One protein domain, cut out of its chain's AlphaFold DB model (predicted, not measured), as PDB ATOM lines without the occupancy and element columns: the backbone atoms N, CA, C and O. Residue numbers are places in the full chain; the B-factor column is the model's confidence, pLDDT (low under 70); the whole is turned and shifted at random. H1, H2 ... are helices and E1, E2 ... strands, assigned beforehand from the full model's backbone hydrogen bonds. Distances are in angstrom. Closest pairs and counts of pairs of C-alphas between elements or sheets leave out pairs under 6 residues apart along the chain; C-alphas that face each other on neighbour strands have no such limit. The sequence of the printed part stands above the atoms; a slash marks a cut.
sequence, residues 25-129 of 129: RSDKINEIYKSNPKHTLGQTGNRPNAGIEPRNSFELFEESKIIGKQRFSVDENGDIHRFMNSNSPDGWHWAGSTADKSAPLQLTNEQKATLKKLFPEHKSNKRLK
ATOM      1  N   ARG A  25     130.738 195.066 166.687       96.38
ATOM      2  CA  ARG A  25     130.408 195.891 167.857       96.38
ATOM      3  C   ARG A  25     130.547 195.058 169.134       96.38
ATOM      4  O   ARG A  25     130.068 193.930 169.173       96.38
ATOM      5  N   SER A  26     131.213 195.607 170.146       96.06
ATOM      6  CA  SER A  26     131.261 195.023 171.489       96.06
ATOM      7  C   SER A  26     129.990 195.345 172.262       96.06
ATOM      8  O   SER A  26     129.586 196.509 172.326       96.06
ATOM      9  N   ASP A  27     129.424 194.336 172.918       94.56
ATOM     10  CA  ASP A  27     128.257 194.501 173.785       94.56
ATOM     11  C   ASP A  27     128.637 195.125 175.140       94.56
ATOM     12  O   ASP A  27     127.830 195.819 175.755       94.56
ATOM     13  N   LYS A  28     129.884 194.933 175.598       95.25
ATOM     14  CA  LYS A  28     130.359 195.439 176.900       95.25
ATOM     15  C   LYS A  28     130.678 196.930 176.886       95.25
ATOM     16  O   LYS A  28     130.393 197.632 177.854       95.25
ATOM     17  N   ILE A  29     131.317 197.408 175.816       95.38
ATOM     18  CA  ILE A  29     131.817 198.792 175.732       95.38
ATOM     19  C   ILE A  29     131.164 199.618 174.619       95.38
ATOM     20  O   ILE A  29     131.474 200.799 174.508       95.38
ATOM     21  N   ASN A  30     130.259 199.027 173.827       95.62
ATOM     22  CA  ASN A  30     129.521 199.669 172.729       95.62
ATOM     23  C   ASN A  30     130.407 200.340 171.655       95.62
ATOM     24  O   ASN A  30     130.033 201.335 171.033       95.62
ATOM     25  N   GLU A  31     131.586 199.772 171.407       96.62
ATOM     26  CA  GLU A  31     132.562 200.254 170.425       96.62
ATOM     27  C   GLU A  31     132.780 199.209 169.327       96.62
ATOM     28  O   GLU A  31     132.617 198.010 169.557       96.62
ATOM     29  N   ILE A  32     133.145 199.656 168.124       97.25
ATOM     30  CA  ILE A  32     133.419 198.768 166.984       97.25
ATOM     31  C   ILE A  32     134.886 198.345 167.005       97.25
ATOM     32  O   ILE A  32     135.760 199.173 167.254       97.25
ATOM     33  N   TYR A  33     135.150 197.076 166.709       97.12
ATOM     34  CA  TYR A  33     136.481 196.511 166.547       97.12
ATOM     35  C   TYR A  33     136.610 195.772 165.219       97.12
ATOM     36  O   TYR A  33     135.709 195.031 164.825       97.12
ATOM     37  N   LYS A  34     137.771 195.899 164.579       95.31
ATOM     38  CA  LYS A  34     138.152 195.095 163.419       95.31
ATOM     39  C   LYS A  34     139.649 194.817 163.451       95.31
ATOM     40  O   LYS A  34     140.450 195.718 163.701       95.31
ATOM     41  N   SER A  35     140.039 193.576 163.171       92.75
ATOM     42  CA  SER A  35     141.453 193.214 163.082       92.75
ATOM     43  C   SER A  35     142.131 193.952 161.933       92.75
ATOM     44  O   SER A  35     141.553 194.159 160.864       92.75
ATOM     45  N   ASN A  36     143.391 194.326 162.142       87.31
ATOM     46  CA  ASN A  36     144.173 195.028 161.135       87.31
ATOM     47  C   ASN A  36     145.119 194.032 160.441       87.31
ATOM     48  O   ASN A  36     145.974 193.451 161.118       87.31
ATOM     49  N   PRO A  37     145.060 193.870 159.101       82.69
ATOM     50  CA  PRO A  37     145.973 192.997 158.356       82.69
ATOM     51  C   PRO A  37     147.458 193.265 158.629       82.69
ATOM     52  O   PRO A  37     148.277 192.356 158.526       82.69
ATOM     53  N   LYS A  38     147.817 194.489 159.036       82.75
ATOM     54  CA  LYS A  38     149.179 194.851 159.448       82.75
ATOM     55  C   LYS A  38     149.713 194.028 160.622       82.75
ATOM     56  O   LYS A  38     150.921 193.851 160.735       82.75
ATOM     57  N   HIS A  39     148.828 193.571 161.496       81.06
ATOM     58  CA  HIS A  39     149.175 192.851 162.715       81.06
ATOM     59  C   HIS A  39     148.860 191.355 162.619       81.06
ATOM     60  O   HIS A  39     148.929 190.646 163.612       81.06
ATOM     61  N   THR A  40     148.540 190.840 161.430       79.19
ATOM     62  CA  THR A  40     148.201 189.423 161.245       79.19
ATOM     63  C   THR A  40     149.272 188.711 160.433       79.19
ATOM     64  O   THR A  40     149.586 189.106 159.312       79.19
ATOM     65  N   LEU A  41     149.821 187.628 160.988       72.62
ATOM     66  CA  LEU A  41     150.894 186.868 160.351       72.62
ATOM     67  C   LEU A  41     150.478 186.357 158.958       72.62
ATOM     68  O   LEU A  41     149.457 185.687 158.801       72.62
ATOM     69  N   GLY A  42     151.296 186.664 157.951       67.06
ATOM     70  CA  GLY A  42     151.108 186.216 156.567       67.06
ATOM     71  C   GLY A  42     150.148 187.064 155.724       67.06
ATOM     72  O   GLY A  42     149.985 186.765 154.550       67.06
ATOM     73  N   GLN A  43     149.531 188.116 156.273       72.00
ATOM     74  CA  GLN A  43     148.687 189.033 155.495       72.00
ATOM     75  C   GLN A  43     149.523 190.064 154.719       72.00
ATOM     76  O   GLN A  43     150.608 190.448 155.157       72.00
ATOM     77  N   THR A  44     148.982 190.582 153.610       58.78
ATOM     78  CA  THR A  44     149.635 191.533 152.677       58.78
ATOM     79  C   THR A  44     150.113 192.845 153.330       58.78
ATOM     80  O   THR A  44     150.880 193.592 152.733       58.78
ATOM     81  N   GLY A  45     149.710 193.133 154.572       62.31
ATOM     82  CA  GLY A  45     150.158 194.298 155.343       62.31
ATOM     83  C   GLY A  45     151.144 193.997 156.476       62.31
ATOM     84  O   GLY A  45     151.607 194.943 157.121       62.31
ATOM     85  N   ASN A  46     151.432 192.722 156.757       68.50
ATOM     86  CA  ASN A  46     152.226 192.331 157.914       68.50
ATOM     87  C   ASN A  46     153.654 192.861 157.798       68.50
ATOM     88  O   ASN A  46     154.362 192.571 156.834       68.50
ATOM     89  N   ARG A  47     154.091 193.622 158.801       69.69
ATOM     90  CA  ARG A  47     155.464 194.125 158.853       69.69
ATOM     91  C   ARG A  47     156.281 193.236 159.789       69.69
ATOM     92  O   ARG A  47     155.827 192.985 160.900       69.69
ATOM     93  N   PRO A  48     157.503 192.816 159.421       67.12
ATOM     94  CA  PRO A  48     158.333 191.969 160.288       67.12
ATOM     95  C   PRO A  48     158.698 192.635 161.629       67.12
ATOM     96  O   PRO A  48     159.042 191.957 162.592       67.12
ATOM     97  N   ASN A  49     158.587 193.964 161.708       68.38
ATOM     98  CA  ASN A  49     158.763 194.757 162.923       68.38
ATOM     99  C   ASN A  49     157.439 195.173 163.594       68.38
ATOM    100  O   ASN A  49     157.443 196.065 164.438       68.38
ATOM    101  N   ALA A  50     156.304 194.595 163.201       71.62
ATOM    102  CA  ALA A  50     155.036 194.779 163.892       71.62
ATOM    103  C   ALA A  50     154.800 193.631 164.876       71.62
ATOM    104  O   ALA A  50     155.183 192.486 164.630       71.62
ATOM    105  N   GLY A  51     154.135 193.951 165.984       82.38
ATOM    106  CA  GLY A  51     153.554 192.940 166.850       82.38
ATOM    107  C   GLY A  51     152.518 192.091 166.115       82.38
ATOM    108  O   GLY A  51     151.914 192.556 165.139       82.38
ATOM    109  N   ILE A  52     152.309 190.870 166.609       86.25
ATOM    110  CA  ILE A  52     151.319 189.930 166.078       86.25
ATOM    111  C   ILE A  52     150.075 189.991 166.961       86.25
ATOM    112  O   ILE A  52     150.144 189.764 168.166       86.25
ATOM    113  N   GLU A  53     148.937 190.284 166.341       91.00
ATOM    114  CA  GLU A  53     147.638 190.353 166.990       91.00
ATOM    115  C   GLU A  53     147.281 188.991 167.609       91.00
ATOM    116  O   GLU A  53     147.317 187.966 166.915       91.00
ATOM    117  N   PRO A  54     146.929 188.952 168.905       92.06
ATOM    118  CA  PRO A  54     146.523 187.717 169.554       92.06
ATOM    119  C   PRO A  54     145.144 187.267 169.053       92.06
ATOM    120  O   PRO A  54     144.320 188.071 168.623       92.06
ATOM    121  N   ARG A  55     144.861 185.963 169.130       91.50
ATOM    122  CA  ARG A  55     143.580 185.403 168.660       91.50
ATOM    123  C   ARG A  55     142.376 185.873 169.469       91.50
ATOM    124  O   ARG A  55     141.300 185.986 168.899       91.50
ATOM    125  N   ASN A  56     142.582 186.168 170.748       94.25
ATOM    126  CA  ASN A  56     141.576 186.701 171.660       94.25
ATOM    127  C   ASN A  56     141.571 188.246 171.705       94.25
ATOM    128  O   ASN A  56     141.271 188.859 172.730       94.25
ATOM    129  N   SER A  57     141.988 188.910 170.618       95.62
ATOM    130  CA  SER A  57     142.097 190.374 170.570       95.62
ATOM    131  C   SER A  57     140.760 191.080 170.784       95.62
ATOM    132  O   SER A  57     140.748 192.177 171.343       95.62
ATOM    133  N   PHE A  58     139.647 190.453 170.389       96.94
ATOM    134  CA  PHE A  58     138.312 190.985 170.635       96.94
ATOM    135  C   PHE A  58     137.956 190.944 172.119       96.94
ATOM    136  O   PHE A  58     137.557 191.974 172.647       96.94
ATOM    137  N   GLU A  59     138.148 189.820 172.820       97.25
ATOM    138  CA  GLU A  59     137.858 189.750 174.259       97.25
ATOM    139  C   GLU A  59     138.722 190.745 175.044       97.25
ATOM    140  O   GLU A  59     138.214 191.479 175.890       97.25
ATOM    141  N   LEU A  60     140.011 190.846 174.699       97.75
ATOM    142  CA  LEU A  60     140.916 191.849 175.271       97.75
ATOM    143  C   LEU A  60     140.429 193.279 174.999       97.75
ATOM    144  O   LEU A  60     140.519 194.155 175.860       97.75
ATOM    145  N   PHE A  61     139.895 193.532 173.805       98.12
ATOM    146  CA  PHE A  61     139.303 194.818 173.469       98.12
ATOM    147  C   PHE A  61     138.070 195.119 174.326       98.12
ATOM    148  O   PHE A  61     137.945 196.244 174.814       98.12
ATOM    149  N   GLU A  62     137.197 194.144 174.566       97.75
ATOM    150  CA  GLU A  62     136.005 194.353 175.393       97.75
ATOM    151  C   GLU A  62     136.347 194.679 176.854       97.75
ATOM    152  O   GLU A  62     135.664 195.485 177.482       97.75
ATOM    153  N   GLU A  63     137.440 194.121 177.379       97.25
ATOM    154  CA  GLU A  63     137.932 194.413 178.734       97.25
ATOM    155  C   GLU A  63     138.761 195.709 178.819       97.25
ATOM    156  O   GLU A  63     139.145 196.168 179.902       97.25
ATOM    157  N   SER A  64     139.044 196.343 177.679       98.00
ATOM    158  CA  SER A  64     139.952 197.484 177.623       98.00
ATOM    159  C   SER A  64     139.367 198.771 178.221       98.00
ATOM    160  O   SER A  64     138.171 199.060 178.122       98.00
ATOM    161  N   LYS A  65     140.240 199.615 178.782       97.81
ATOM    162  CA  LYS A  65     139.918 200.943 179.330       97.81
ATOM    163  C   LYS A  65     140.590 202.051 178.521       97.81
ATOM    164  O   LYS A  65     141.708 201.879 178.035       97.81
ATOM    165  N   ILE A  66     139.916 203.195 178.382       96.88
ATOM    166  CA  ILE A  66     140.447 204.366 177.669       96.88
ATOM    167  C   ILE A  66     141.514 205.065 178.521       96.88
ATOM    168  O   ILE A  66     141.291 205.356 179.693       96.88
ATOM    169  N   ILE A  67     142.649 205.388 177.897       96.62
ATOM    170  CA  ILE A  67     143.680 206.286 178.425       96.62
ATOM    171  C   ILE A  67     144.076 207.243 177.291       96.62
ATOM    172  O   ILE A  67     144.738 206.859 176.322       96.62
ATOM    173  N   GLY A  68     143.638 208.500 177.383       94.38
ATOM    174  CA  GLY A  68     143.806 209.483 176.312       94.38
ATOM    175  C   GLY A  68     143.058 209.072 175.039       94.38
ATOM    176  O   GLY A  68     141.844 208.902 175.057       94.38
ATOM    177  N   LYS A  69     143.783 208.908 173.923       95.06
ATOM    178  CA  LYS A  69     143.226 208.502 172.612       95.06
ATOM    179  C   LYS A  69     143.362 207.000 172.319       95.06
ATOM    180  O   LYS A  69     143.187 206.573 171.182       95.06
ATOM    181  N   GLN A  70     143.763 206.216 173.314       97.38
ATOM    182  CA  GLN A  70     144.110 204.803 173.168       97.38
ATOM    183  C   GLN A  70     143.296 203.983 174.165       97.38
ATOM    184  O   GLN A  70     142.874 204.511 175.197       97.38
ATOM    185  N   ARG A  71     143.100 202.693 173.889       97.88
ATOM    186  CA  ARG A  71     142.563 201.755 174.883       97.88
ATOM    187  C   ARG A  71     143.610 200.732 175.264       97.88
ATOM    188  O   ARG A  71     144.443 200.366 174.438       97.88
ATOM    189  N   PHE A  72     143.548 200.274 176.505       98.38
ATOM    190  CA  PHE A  72     144.484 199.302 177.046       98.38
ATOM    191  C   PHE A  72     143.760 198.202 177.804       98.38
ATOM    192  O   PHE A  72     142.797 198.481 178.511       98.38
ATOM    193  N   SER A  73     144.253 196.977 177.684       98.06
ATOM    194  CA  SER A  73     143.823 195.824 178.483       98.06
ATOM    195  C   SER A  73     145.043 195.088 179.028       98.06
ATOM    196  O   SER A  73     146.163 195.319 178.559       98.06
ATOM    197  N   VAL A  74     144.816 194.233 180.019       97.75
ATOM    198  CA  VAL A  74     145.828 193.349 180.598       97.75
ATOM    199  C   VAL A  74     145.355 191.915 180.400       97.75
ATOM    200  O   VAL A  74     144.195 191.624 180.684       97.75
ATOM    201  N   ASP A  75     146.216 191.050 179.869       96.00
ATOM    202  CA  ASP A  75     145.901 189.630 179.703       96.00
ATOM    203  C   ASP A  75     146.224 188.810 180.972       96.00
ATOM    204  O   ASP A  75     146.748 189.322 181.966       96.00
ATOM    205  N   GLU A  76     145.934 187.508 180.934       94.19
ATOM    206  CA  GLU A  76     146.204 186.573 182.036       94.19
ATOM    207  C   GLU A  76     147.695 186.452 182.409       94.19
ATOM    208  O   GLU A  76     148.026 186.141 183.554       94.19
ATOM    209  N   ASN A  77     148.601 186.749 181.472       93.94
ATOM    210  CA  ASN A  77     150.049 186.737 181.685       93.94
ATOM    211  C   ASN A  77     150.561 188.065 182.266       93.94
ATOM    212  O   ASN A  77     151.734 188.188 182.637       93.94
ATOM    213  N   GLY A  78     149.690 189.072 182.368       95.38
ATOM    214  CA  GLY A  78     150.051 190.430 182.742       95.38
ATOM    215  C   GLY A  78     150.657 191.233 181.589       95.38
ATOM    216  O   GLY A  78     151.255 192.284 181.830       95.38
ATOM    217  N   ASP A  79     150.541 190.785 180.345       97.06
ATOM    218  CA  ASP A  79     150.949 191.575 179.197       97.06
ATOM    219  C   ASP A  79     149.902 192.646 178.873       97.06
ATOM    220  O   ASP A  79     148.694 192.459 179.011       97.06
ATOM    221  N   ILE A  80     150.384 193.831 178.499       97.94
ATOM    222  CA  ILE A  80     149.548 195.004 178.254       97.94
ATOM    223  C   ILE A  80     149.310 195.119 176.757       97.94
ATOM    224  O   ILE A  80     150.268 195.283 176.002       97.94
ATOM    225  N   HIS A  81     148.049 195.100 176.337       98.00
ATOM    226  CA  HIS A  81     147.645 195.242 174.938       98.00
ATOM    227  C   HIS A  81     147.091 196.640 174.689       98.00
ATOM    228  O   HIS A  81     146.288 197.135 175.480       98.00
ATOM    229  N   ARG A  82     147.496 197.266 173.580       97.75
ATOM    230  CA  ARG A  82     147.036 198.593 173.155       97.75
ATOM    231  C   ARG A  82     146.120 198.492 171.943       97.75
ATOM    232  O   ARG A  82     146.417 197.771 170.994       97.75
ATOM    233  N   PHE A  83     145.090 199.326 171.928       97.81
ATOM    234  CA  PHE A  83     144.183 199.510 170.804       97.81
ATOM    235  C   PHE A  83     144.155 200.970 170.360       97.81
ATOM    236  O   PHE A  83     144.163 201.890 171.185       97.81
ATOM    237  N   MET A  84     144.107 201.169 169.046       97.06
ATOM    238  CA  MET A  84     144.041 202.477 168.403       97.06
ATOM    239  C   MET A  84     142.733 202.601 167.637       97.06
ATOM    240  O   MET A  84     142.295 201.649 166.993       97.06
ATOM    241  N   ASN A  85     142.118 203.777 167.692       95.38
ATOM    242  CA  ASN A  85     140.970 204.071 166.850       95.38
ATOM    243  C   ASN A  85     141.458 204.347 165.419       95.38
ATOM    244  O   ASN A  85     142.406 205.109 165.217       95.38
ATOM    245  N   SER A  86     140.820 203.720 164.436       90.31
ATOM    246  CA  SER A  86     141.108 203.899 163.007       90.31
ATOM    247  C   SER A  86     140.567 205.225 162.455       90.31
ATOM    248  O   SER A  86     140.856 205.567 161.313       90.31
ATOM    249  N   ASN A  87     139.785 205.967 163.251       90.31
ATOM    250  CA  ASN A  87     139.004 207.146 162.866       90.31
ATOM    251  C   ASN A  87     138.153 206.893 161.612       90.31
ATOM    252  O   ASN A  87     138.001 207.757 160.751       90.31
ATOM    253  N   SER A  88     137.630 205.676 161.504       91.00
ATOM    254  CA  SER A  88     136.835 205.184 160.387       91.00
ATOM    255  C   SER A  88     135.687 204.317 160.921       91.00
ATOM    256  O   SER A  88     135.687 203.970 162.107       91.00
ATOM    257  N   PRO A  89     134.721 203.921 160.074       91.00
ATOM    258  CA  PRO A  89     133.647 203.014 160.481       91.00
ATOM    259  C   PRO A  89     134.133 201.656 161.015       91.00
ATOM    260  O   PRO A  89     133.394 200.997 161.738       91.00
ATOM    261  N   ASP A  90     135.376 201.260 160.709       90.56
ATOM    262  CA  ASP A  90     136.000 200.032 161.221       90.56
ATOM    263  C   ASP A  90     136.370 200.127 162.717       90.56
ATOM    264  O   ASP A  90     136.734 199.125 163.330       90.56
ATOM    265  N   GLY A  91     136.266 201.316 163.321       95.50
ATOM    266  CA  GLY A  91     136.447 201.516 164.754       95.50
ATOM    267  C   GLY A  91     137.877 201.251 165.219       95.50
ATOM    268  O   GLY A  91     138.846 201.759 164.652       95.50
ATOM    269  N   TRP A  92     138.016 200.496 166.300       97.56
ATOM    270  CA  TRP A  92     139.278 200.192 166.960       97.56
ATOM    271  C   TRP A  92     139.977 198.975 166.349       97.56
ATOM    272  O   TRP A  92     139.339 198.056 165.848       97.56
ATOM    273  N   HIS A  93     141.302 198.946 166.450       96.00
ATOM    274  CA  HIS A  93     142.115 197.781 166.105       96.00
ATOM    275  C   HIS A  93     143.254 197.600 167.107       96.00
ATOM    276  O   HIS A  93     143.714 198.560 167.737       96.00
ATOM    277  N   TRP A  94     143.730 196.365 167.252       96.56
ATOM    278  CA  TRP A  94     144.909 196.067 168.061       96.56
ATOM    279  C   TRP A  94     146.176 196.681 167.451       96.56
ATOM    280  O   TRP A  94     146.377 196.648 166.239       96.56
ATOM    281  N   ALA A  95     147.034 197.251 168.298       94.31
ATOM    282  CA  ALA A  95     148.161 198.089 167.888       94.31
ATOM    283  C   ALA A  95     149.442 197.847 168.710       94.31
ATOM    284  O   ALA A  95     150.261 198.766 168.878       94.31
ATOM    285  N   GLY A  96     149.610 196.638 169.246       94.88
ATOM    286  CA  GLY A  96     150.817 196.198 169.950       94.88
ATOM    287  C   GLY A  96     150.573 195.704 171.376       94.88
ATOM    288  O   GLY A  96     149.578 196.053 172.017       94.88
ATOM    289  N   SER A  97     151.523 194.916 171.874       96.25
ATOM    290  CA  SER A  97     151.573 194.380 173.232       96.25
ATOM    291  C   SER A  97     152.971 194.507 173.842       96.25
ATOM    292  O   SER A  97     153.984 194.573 173.143       96.25
ATOM    293  N   THR A  98     153.062 194.514 175.172       95.69
ATOM    294  CA  THR A  98     154.349 194.382 175.878       95.69
ATOM    295  C   THR A  98     154.994 193.005 175.688       95.69
ATOM    296  O   THR A  98     156.179 192.847 175.984       95.69
ATOM    297  N   ALA A  99     154.228 192.021 175.204       92.62
ATOM    298  CA  ALA A  99     154.701 190.688 174.839       92.62
ATOM    299  C   ALA A  99     155.445 190.644 173.491       92.62
ATOM    300  O   ALA A  99     156.136 189.661 173.206       92.62
ATOM    301  N   ASP A 100     155.303 191.677 172.650       89.25
ATOM    302  CA  ASP A 100     155.868 191.676 171.302       89.25
ATOM    303  C   ASP A 100     157.399 191.595 171.355       89.25
ATOM    304  O   ASP A 100     158.072 192.491 171.862       89.25
ATOM    305  N   LYS A 101     157.973 190.514 170.811       85.19
ATOM    306  CA  LYS A 101     159.422 190.258 170.893       85.19
ATOM    307  C   LYS A 101     160.249 191.202 170.020       85.19
ATOM    308  O   LYS A 101     161.343 191.591 170.413       85.19
ATOM    309  N   SER A 102     159.750 191.538 168.830       80.62
ATOM    310  CA  SER A 102     160.457 192.370 167.845       80.62
ATOM    311  C   SER A 102     160.234 193.867 168.053       80.62
ATOM    312  O   SER A 102     161.116 194.666 167.750       80.62
ATOM    313  N   ALA A 103     159.065 194.253 168.569       83.75
ATOM    314  CA  ALA A 103     158.679 195.645 168.777       83.75
ATOM    315  C   ALA A 103     157.784 195.791 170.022       83.75
ATOM    316  O   ALA A 103     156.594 196.083 169.887       83.75
ATOM    317  N   PRO A 104     158.336 195.584 171.235       90.75
ATOM    318  CA  PRO A 104     157.563 195.632 172.469       90.75
ATOM    319  C   PRO A 104     156.944 197.009 172.683       90.75
ATOM    320  O   PRO A 104     157.627 198.037 172.598       90.75
ATOM    321  N   LEU A 105     155.658 197.023 173.036       93.62
ATOM    322  CA  LEU A 105     154.956 198.230 173.452       93.62
ATOM    323  C   LEU A 105     155.689 198.909 174.619       93.62
ATOM    324  O   LEU A 105     155.835 198.333 175.695       93.62
ATOM    325  N   GLN A 106     156.098 200.160 174.414       94.00
ATOM    326  CA  GLN A 106     156.655 201.007 175.467       94.00
ATOM    327  C   GLN A 106     155.551 201.877 176.069       94.00
ATOM    328  O   GLN A 106     154.861 202.599 175.346       94.00
ATOM    329  N   LEU A 107     155.390 201.801 177.390       95.38
ATOM    330  CA  LEU A 107     154.417 202.585 178.151       95.38
ATOM    331  C   LEU A 107     155.105 203.762 178.839       95.38
ATOM    332  O   LEU A 107     156.168 203.595 179.444       95.38
ATOM    333  N   THR A 108     154.473 204.932 178.814       95.88
ATOM    334  CA  THR A 108     154.935 206.088 179.594       95.88
ATOM    335  C   THR A 108     154.690 205.871 181.090       95.88
ATOM    336  O   THR A 108     153.829 205.082 181.491       95.88
ATOM    337  N   ASN A 109     155.407 206.604 181.946       95.88
ATOM    338  CA  ASN A 109     155.194 206.536 183.398       95.88
ATOM    339  C   ASN A 109     153.755 206.905 183.795       95.88
ATOM    340  O   ASN A 109     153.187 206.296 184.700       95.88
ATOM    341  N   GLU A 110     153.143 207.849 183.081       95.44
ATOM    342  CA  GLU A 110     151.746 208.239 183.277       95.44
ATOM    343  C   GLU A 110     150.773 207.111 182.904       95.44
ATOM    344  O   GLU A 110     149.860 206.799 183.673       95.44
ATOM    345  N   GLN A 111     151.001 206.441 181.767       96.38
ATOM    346  CA  GLN A 111     150.212 205.275 181.364       96.38
ATOM    347  C   GLN A 111     150.346 204.151 182.391       96.38
ATOM    348  O   GLN A 111     149.335 203.611 182.828       96.38
ATOM    349  N   LYS A 112     151.565 203.847 182.851       96.00
ATOM    350  CA  LYS A 112     151.801 202.840 183.898       96.00
ATOM    351  C   LYS A 112     151.063 203.180 185.194       96.00
ATOM    352  O   LYS A 112     150.411 202.315 185.776       96.00
ATOM    353  N   ALA A 113     151.141 204.432 185.649       95.69
ATOM    354  CA  ALA A 113     150.455 204.882 186.859       95.69
ATOM    355  C   ALA A 113     148.928 204.795 186.723       95.69
ATOM    356  O   ALA A 113     148.251 204.379 187.662       95.69
ATOM    357  N   THR A 114     148.391 205.150 185.556       96.94
ATOM    358  CA  THR A 114     146.954 205.074 185.263       96.94
ATOM    359  C   THR A 114     146.479 203.626 185.178       96.94
ATOM    360  O   THR A 114     145.485 203.274 185.806       96.94
ATOM    361  N   LEU A 115     147.229 202.753 184.504       96.81
ATOM    362  CA  LEU A 115     146.926 201.323 184.411       96.81
ATOM    363  C   LEU A 115     146.892 200.653 185.786       96.81
ATOM    364  O   LEU A 115     145.965 199.905 186.059       96.81
ATOM    365  N   LYS A 116     147.813 200.991 186.699       95.69
ATOM    366  CA  LYS A 116     147.773 200.490 188.088       95.69
ATOM    367  C   LYS A 116     146.509 200.893 188.854       95.69
ATOM    368  O   LYS A 116     146.146 200.209 189.804       95.69
ATOM    369  N   LYS A 117     145.891 202.025 188.502       96.06
ATOM    370  CA  LYS A 117     144.638 202.492 189.118       96.06
ATOM    371  C   LYS A 117     143.421 201.811 188.497       96.06
ATOM    372  O   LYS A 117     142.486 201.496 189.219       96.06
ATOM    373  N   LEU A 118     143.437 201.614 187.178       95.88
ATOM    374  CA  LEU A 118     142.331 201.016 186.424       95.88
ATOM    375  C   LEU A 118     142.267 199.489 186.553       95.88
ATOM    376  O   LEU A 118     141.180 198.933 186.461       95.88
ATOM    377  N   PHE A 119     143.415 198.851 186.782       95.06
ATOM    378  CA  PHE A 119     143.587 197.408 186.938       95.06
ATOM    379  C   PHE A 119     144.296 197.113 188.275       95.06
ATOM    380  O   PHE A 119     145.488 196.772 188.294       95.06
ATOM    381  N   PRO A 120     143.630 197.349 189.425       93.88
ATOM    382  CA  PRO A 120     144.242 197.225 190.750       93.88
ATOM    383  C   PRO A 120     144.767 195.814 191.056       93.88
ATOM    384  O   PRO A 120     145.786 195.673 191.735       93.88
ATOM    385  N   GLU A 121     144.135 194.778 190.509       93.88
ATOM    386  CA  GLU A 121     144.578 193.382 190.552       93.88
ATOM    387  C   GLU A 121     145.963 193.180 189.911       93.88
ATOM    388  O   GLU A 121     146.734 192.318 190.332       93.88
ATOM    389  N   HIS A 122     146.347 194.054 188.976       92.62
ATOM    390  CA  HIS A 122     147.644 194.043 188.304       92.62
ATOM    391  C   HIS A 122     148.637 195.076 188.868       92.62
ATOM    392  O   HIS A 122     149.680 195.326 188.264       92.62
ATOM    393  N   LYS A 123     148.403 195.664 190.052       89.50
ATOM    394  CA  LYS A 123     149.296 196.694 190.633       89.50
ATOM    395  C   LYS A 123     150.765 196.252 190.770       89.50
ATOM    396  O   LYS A 123     151.673 197.078 190.636       89.50
ATOM    397  N   SER A 124     151.004 194.962 191.013       91.44
ATOM    398  CA  SER A 124     152.342 194.361 191.162       91.44
ATOM    399  C   SER A 124     152.968 193.887 189.843       91.44
ATOM    400  O   SER A 124     154.096 193.378 189.847       91.44
ATOM    401  N   ASN A 125     152.265 194.057 188.721       93.00
ATOM    402  CA  ASN A 125     152.680 193.609 187.400       93.00
ATOM    403  C   ASN A 125     154.019 194.245 186.991       93.00
ATOM    404  O   ASN A 125     154.178 195.467 186.992       93.00
ATOM    405  N   LYS A 126     154.990 193.401 186.615       93.69
ATOM    406  CA  LYS A 126     156.340 193.822 186.208       93.69
ATOM    407  C   LYS A 126     156.328 194.723 184.969       93.69
ATOM    408  O   LYS A 126     157.189 195.587 184.868       93.69
ATOM    409  N   ARG A 127     155.342 194.582 184.073       90.38
ATOM    410  CA  ARG A 127     155.164 195.443 182.888       90.38
ATOM    411  C   ARG A 127     154.769 196.880 183.240       90.38
ATOM    412  O   ARG A 127     154.963 197.789 182.438       90.38
ATOM    413  N   LEU A 128     154.244 197.087 184.448       90.00
ATOM    414  CA  LEU A 128     153.829 198.392 184.959       90.00
ATOM    415  C   LEU A 128     154.851 198.998 185.937       90.00
ATOM    416  O   LEU A 128     154.586 200.063 186.500       90.00
ATOM    417  N   LYS A 129     155.986 198.334 186.184       84.25
ATOM    418  CA  LYS A 129     157.054 198.856 187.050       84.25
ATOM    419  C   LYS A 129     157.892 199.915 186.345       84.25
ATOM    420  O   LYS A 129     158.053 199.852 185.102       84.25
TER     421      LYS A 129
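What this domain is: This is residues 25 to 129 of the 129 residues of the protein "Adhesin" of Moraxella bovoculi (UniProt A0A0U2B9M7). The domain has little regular structure: a small twisted four-stranded sheet has H1 over one face and H2 near its E1 edge, while residues 25 to 56 loop round the outside. The 105 printed residues, 36 in named elements, run H1, E1, E2, E3, E4, H2; the class is mixed. The whole is compact, radius of gyration of the C-alphas 13.3 A, spanning 38 by 32 by 22 A.

Where its parts are: H1 is residues 57 to 62, from C-alpha 57 at (142.097, 190.374, 170.570). E1 is 65 to 67, E2 70 to 74, E3 80 to 85, 16.9 A long, and E4 92 to 97. H2, 109 to 118, 14.3 A long, ends at C-alpha 118, (142.331, 201.016, 186.424).

How they stand to each other: E1 to E4 form a meander, each strand the antiparallel neighbour of the one before: N 65 and O 72 are 2.8 A apart, N 83 and O 71 2.8 A, N 95 and O 82 2.8 A, within hydrogen-bond range. H1 touches E2, closest C-alphas Leu 60 and Ser 73, 5.9 A. H2 touches E1, only just, with 3 pairs of C-alphas within 8 A, closest Ile 67 and Gln 111, 7.2 A. In H1 and H2 every O i to N i+4 pair is within range.

The domain as a whole: The printed part has no cut. The link from E4 to H2 is long, 11 residues. Residues 42 and 44 to 49 are under pLDDT 70.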